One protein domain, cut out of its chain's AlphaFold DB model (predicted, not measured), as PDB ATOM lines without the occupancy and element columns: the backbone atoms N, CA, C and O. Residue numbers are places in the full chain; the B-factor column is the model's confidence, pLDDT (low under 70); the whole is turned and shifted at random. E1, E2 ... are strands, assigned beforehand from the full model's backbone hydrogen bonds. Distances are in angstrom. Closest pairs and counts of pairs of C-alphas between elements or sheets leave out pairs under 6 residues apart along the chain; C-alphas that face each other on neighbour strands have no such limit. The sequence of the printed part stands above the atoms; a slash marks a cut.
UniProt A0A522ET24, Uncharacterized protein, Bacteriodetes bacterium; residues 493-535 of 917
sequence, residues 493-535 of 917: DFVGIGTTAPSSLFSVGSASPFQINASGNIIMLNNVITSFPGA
ATOM      1  N   ASP A 493     228.555 192.803 232.031       64.50
ATOM      2  CA  ASP A 493     227.357 192.429 232.795       64.50
ATOM      3  C   ASP A 493     226.761 193.641 233.531       64.50
ATOM      4  O   ASP A 493     227.392 194.227 234.415       64.50
ATOM      5  N   PHE A 494     225.534 194.030 233.174       77.19
ATOM      6  CA  PHE A 494     224.802 195.158 233.761       77.19
ATOM      7  C   PHE A 494     223.598 194.672 234.582       77.19
ATOM      8  O   PHE A 494     222.807 193.858 234.107       77.19
ATOM      9  N   VAL A 495     223.422 195.197 235.800       75.62
ATOM     10  CA  VAL A 495     222.315 194.841 236.706       75.62
ATOM     11  C   VAL A 495     221.217 195.906 236.646       75.62
ATOM     12  O   VAL A 495     221.464 197.075 236.938       75.62
ATOM     13  N   GLY A 496     219.990 195.505 236.300       76.75
ATOM     14  CA  GLY A 496     218.808 196.373 236.288       76.75
ATOM     15  C   GLY A 496     217.828 196.059 237.422       76.75
ATOM     16  O   GLY A 496     217.376 194.924 237.545       76.75
ATOM     17  N   ILE A 497     217.437 197.058 238.220       76.56
ATOM     18  CA  ILE A 497     216.302 196.965 239.157       76.56
ATOM     19  C   ILE A 497     215.137 197.774 238.586       76.56
ATOM     20  O   ILE A 497     215.175 199.004 238.560       76.56
ATOM     21  N   GLY A 498     214.086 197.089 238.127       74.31
ATOM     22  CA  GLY A 498     212.912 197.727 237.517       74.31
ATOM     23  C   GLY A 498     213.100 198.166 236.058       74.31
ATOM     24  O   GLY A 498     212.283 198.938 235.564       74.31
ATOM     25  N   THR A 499     214.146 197.686 235.372       71.75
ATOM     26  CA  THR A 499     214.380 197.851 233.926       71.75
ATOM     27  C   THR A 499     214.959 196.575 233.320       71.75
ATOM     28  O   THR A 499     215.757 195.896 233.961       71.75
ATOM     29  N   THR A 500     214.562 196.253 232.086       72.62
ATOM     30  CA  THR A 500     215.071 195.110 231.307       72.62
ATOM     31  C   THR A 500     216.208 195.491 230.351       72.62
ATOM     32  O   THR A 500     216.763 194.621 229.690       72.62
ATOM     33  N   ALA A 501     216.565 196.779 230.275       77.12
ATOM     34  CA  ALA A 501     217.644 197.305 229.440       77.12
ATOM     35  C   ALA A 501     218.535 198.257 230.262       77.12
ATOM     36  O   ALA A 501     218.490 199.476 230.067       77.12
ATOM     37  N   PRO A 502     219.305 197.736 231.235       82.56
ATOM     38  CA  PRO A 502     220.196 198.565 232.036       82.56
ATOM     39  C   PRO A 502     221.261 199.222 231.143       82.56
ATOM     40  O   PRO A 502     221.864 198.583 230.289       82.56
ATOM     41  N   SER A 503     221.476 200.521 231.332       82.12
ATOM     42  CA  SER A 503     222.442 201.345 230.585       82.12
ATOM     43  C   SER A 503     223.785 201.535 231.305       82.12
ATOM     44  O   SER A 503     224.657 202.245 230.807       82.12
ATOM     45  N   SER A 504     223.947 200.939 232.490       85.56
ATOM     46  CA  SER A 504     225.150 201.011 233.323       85.56
ATOM     47  C   SER A 504     225.312 199.733 234.150       85.56
ATOM     48  O   SER A 504     224.388 198.924 234.208       85.56
ATOM     49  N   LEU A 505     226.454 199.571 234.831       81.94
ATOM     50  CA  LEU A 505     226.736 198.383 235.648       81.94
ATOM     51  C   LEU A 505     225.668 198.135 236.725       81.94
ATOM     52  O   LEU A 505     225.349 196.985 237.014       81.94
ATOM     53  N   PHE A 506     225.089 199.205 237.279       85.00
ATOM     54  CA  PHE A 506     223.916 199.131 238.147       85.00
ATOM     55  C   PHE A 506     222.936 200.260 237.824       85.00
ATOM     56  O   PHE A 506     223.212 201.428 238.106       85.00
ATOM     57  N   SER A 507     221.789 199.896 237.255       87.19
ATOM     58  CA  SER A 507     220.710 200.801 236.864       87.19
ATOM     59  C   SER A 507     219.439 200.537 237.678       87.19
ATOM     60  O   SER A 507     219.005 199.393 237.802       87.19
ATOM     61  N   VAL A 508     218.788 201.589 238.187       87.06
ATOM     62  CA  VAL A 508     217.513 201.485 238.930       87.06
ATOM     63  C   VAL A 508     216.431 202.349 238.280       87.06
ATOM     64  O   VAL A 508     216.675 203.520 237.991       87.06
ATOM     65  N   GLY A 509     215.230 201.784 238.104       82.69
ATOM     66  CA  GLY A 509     214.051 202.402 237.483       82.69
ATOM     67  C   GLY A 509     213.936 202.111 235.981       82.69
ATOM     68  O   GLY A 509     214.935 201.851 235.322       82.69
ATOM     69  N   SER A 510     212.722 202.185 235.419       82.25
ATOM     70  CA  SER A 510     212.404 201.730 234.047       82.25
ATOM     71  C   SER A 510     213.246 202.368 232.936       82.25
ATOM     72  O   SER A 510     213.579 201.690 231.967       82.25
ATOM     73  N   ALA A 511     213.652 203.630 233.105       82.38
ATOM     74  CA  ALA A 511     214.533 204.361 232.188       82.38
ATOM     75  C   ALA A 511     215.984 204.505 232.696       82.38
ATOM     76  O   ALA A 511     216.735 205.330 232.184       82.38
ATOM     77  N   SER A 512     216.384 203.746 233.721       87.62
ATOM     78  CA  SER A 512     217.674 203.888 234.414       87.62
ATOM     79  C   SER A 512     217.978 205.309 234.949       87.62
ATOM     80  O   SER A 512     219.074 205.813 234.703       87.62
ATOM     81  N   PRO A 513     217.066 205.996 235.676       87.44
ATOM     82  CA  PRO A 513     217.326 207.332 236.232       87.44
ATOM     83  C   PRO A 513     218.430 207.389 237.297       87.44
ATOM     84  O   PRO A 513     218.945 208.475 237.566       87.44
ATOM     85  N   PHE A 514     218.785 206.260 237.911       90.62
ATOM     86  CA  PHE A 514     219.929 206.126 238.810       90.62
ATOM     87  C   PHE A 514     220.911 205.117 238.217       90.62
ATOM     88  O   PHE A 514     220.501 204.001 237.894       90.62
ATOM     89  N   GLN A 515     222.177 205.516 238.061       91.62
ATOM     90  CA  GLN A 515     223.207 204.718 237.388       91.62
ATOM     91  C   GLN A 515     224.546 204.784 238.122       91.62
ATOM     92  O   GLN A 515     224.984 205.869 238.525       91.62
ATOM     93  N   ILE A 516     225.223 203.639 238.217       88.88
ATOM     94  CA  ILE A 516     226.573 203.493 238.781       88.88
ATOM     95  C   ILE A 516     227.513 202.888 237.732       88.88
ATOM     96  O   ILE A 516     227.156 201.943 237.025       88.88
ATOM     97  N   ASN A 517     228.732 203.422 237.633       84.88
ATOM     98  CA  ASN A 517     229.761 202.898 236.730       84.88
ATOM     99  C   ASN A 517     230.633 201.797 237.368       84.88
ATOM    100  O   ASN A 517     230.522 201.490 238.551       84.88
ATOM    101  N   ALA A 518     231.566 201.244 236.584       79.88
ATOM    102  CA  ALA A 518     232.501 200.199 237.022       79.88
ATOM    103  C   ALA A 518     233.407 200.593 238.208       79.88
ATOM    104  O   ALA A 518     233.955 199.722 238.875       79.88
ATOM    105  N   SER A 519     233.581 201.889 238.482       82.19
ATOM    106  CA  SER A 519     234.375 202.393 239.611       82.19
ATOM    107  C   SER A 519     233.545 202.604 240.884       82.19
ATOM    108  O   SER A 519     234.080 203.102 241.869       82.19
ATOM    109  N   GLY A 520     232.249 202.272 240.870       79.69
ATOM    110  CA  GLY A 520     231.332 202.506 241.990       79.69
ATOM    111  C   GLY A 520     230.844 203.954 242.110       79.69
ATOM    112  O   GLY A 520     230.152 204.289 243.069       79.69
ATOM    113  N   ASN A 521     231.168 204.816 241.142       86.44
ATOM    114  CA  ASN A 521     230.745 206.212 241.152       86.44
ATOM    115  C   ASN A 521     229.328 206.355 240.605       86.44
ATOM    116  O   ASN A 521     228.972 205.743 239.592       86.44
ATOM    117  N   ILE A 522     228.553 207.239 241.232       88.81
ATOM    118  CA  ILE A 522     227.263 207.670 240.702       88.81
ATOM    119  C   ILE A 522     227.519 208.490 239.437       88.81
ATOM    120  O   ILE A 522     228.231 209.494 239.479       88.81
ATOM    121  N   ILE A 523     226.955 208.044 238.316       89.75
ATOM    122  CA  ILE A 523     227.061 208.722 237.015       89.75
ATOM    123  C   ILE A 523     225.739 209.336 236.563       89.75
ATOM    124  O   ILE A 523     225.747 210.183 235.673       89.75
ATOM    125  N   MET A 524     224.618 208.972 237.191       90.44
ATOM    126  CA  MET A 524     223.330 209.609 236.939       90.44
ATOM    127  C   MET A 524     222.458 209.615 238.198       90.44
ATOM    128  O   MET A 524     222.331 208.588 238.867       90.44
ATOM    129  N   LEU A 525     221.838 210.760 238.497       87.88
ATOM    130  CA  LEU A 525     220.830 210.933 239.550       87.88
ATOM    131  C   LEU A 525     219.588 211.594 238.952       87.88
ATOM    132  O   LEU A 525     219.646 212.746 238.530       87.88
ATOM    133  N   ASN A 526     218.461 210.882 238.936       87.44
ATOM    134  CA  ASN A 526     217.186 211.365 238.398       87.44
ATOM    135  C   ASN A 526     217.309 211.929 236.964       87.44
ATOM    136  O   ASN A 526     216.897 213.055 236.693       87.44
ATOM    137  N   ASN A 527     217.917 211.155 236.058       86.12
ATOM    138  CA  ASN A 527     218.212 211.525 234.662       86.12
ATOM    139  C   ASN A 527     219.206 212.687 234.458       86.12
ATOM    140  O   ASN A 527     219.419 213.118 233.325       86.12
ATOM    141  N   VAL A 528     219.855 213.181 235.512       86.56
ATOM    142  CA  VAL A 528     220.932 214.170 235.397       86.56
ATOM    143  C   VAL A 528     222.265 213.439 235.421       86.56
ATOM    144  O   VAL A 528     222.549 212.730 236.386       86.56
ATOM    145  N   ILE A 529     223.078 213.599 234.372       88.75
ATOM    146  CA  ILE A 529     224.437 213.045 234.332       88.75
ATOM    147  C   ILE A 529     225.257 213.729 235.417       88.75
ATOM    148  O   ILE A 529     225.328 214.955 235.458       88.75
ATOM    149  N   THR A 530     225.878 212.939 236.283       86.56
ATOM    150  CA  THR A 530     226.661 213.447 237.406       86.56
ATOM    151  C   THR A 530     228.153 213.221 237.218       86.56
ATOM    152  O   THR A 530     228.563 212.174 236.717       86.56
ATOM    153  N   SER A 531     228.972 214.177 237.664       86.25
ATOM    154  CA  SER A 531     230.419 214.003 237.808       86.25
ATOM    155  C   SER A 531     230.782 213.890 239.286       86.25
ATOM    156  O   SER A 531     230.572 214.814 240.076       86.25
ATOM    157  N   PHE A 532     231.306 212.728 239.675       84.50
ATOM    158  CA  PHE A 532     231.756 212.497 241.043       84.50
ATOM    159  C   PHE A 532     233.100 213.213 241.277       84.50
ATOM    160  O   PHE A 532     233.978 213.146 240.410       84.50
ATOM    161  N   PRO A 533     233.296 213.910 242.410       79.19
ATOM    162  CA  PRO A 533     234.570 214.549 242.714       79.19
ATOM    163  C   PRO A 533     235.670 213.495 242.886       79.19
ATOM    164  O   PRO A 533     235.450 212.446 243.484       79.19
ATOM    165  N   GLY A 534     236.874 213.780 242.381       78.62
ATOM    166  CA  GLY A 534     237.991 212.823 242.362       78.62
ATOM    167  C   GLY A 534     238.538 212.409 243.738       78.62
ATOM    168  O   GLY A 534     239.380 211.518 243.802       78.62
ATOM    169  N   ALA A 535     238.079 213.034 244.829       78.06
ATOM    170  CA  ALA A 535     238.415 212.674 246.205       78.06
ATOM    171  C   ALA A 535     237.270 213.025 247.177       78.06
ATOM    172  O   ALA A 535     236.524 213.987 246.972       78.06
TER     173      ALA A 535
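What this domain is: This is residues 493 to 535 of the 917 residues of an uncharacterized protein of Bacteriodetes bacterium (UniProt A0A522ET24). With little regular structure, this is a small, flat domain: four short strands side by side in one sheet, joined by loops, with residues 528 to 529 folding back beside E4 and the tail after them running away from the sheet to Ala 535. The 43 printed residues hold 13 in named strands, under half, and no named helix: all strand, a mixed sheet ordered E1 E2 E3 E4, as along the chain. It is compact, radius of gyration of the C-alphas 9.9 A, spanning 32 by 21 by 11 A.

How they stand to each other: E1, residues 495 to 497, is parallel to E2, residues 506 to 508; N 497 and O 507 are within hydrogen-bond range at 2.8 A. E2 forms a hairpin with E3, residues 514 to 516, N 508 to O 514 being 3.0 A. E3 forms a hairpin with E4, residues 522 to 525, N 523 to O 515 being 2.9 A. E2, E3 and E4 make a meander, each the antiparallel neighbour of the one before. Residues 524 to 525 pair antiparallel with 528 to 529.

Where its parts are: E1 measures 6.8 A from C-alpha 495 (222.315, 194.841, 236.706), E2 6.9 A, E3 7.1 A, and E4 7.3 A, ending at C-alpha 525 (220.830, 210.933, 239.550).

The domain as a whole: The farthest C-alphas, Thr 500 and Ala 535, are 32.8 A apart. The printed part has no cut and no long link; residue 493 alone is under pLDDT 70.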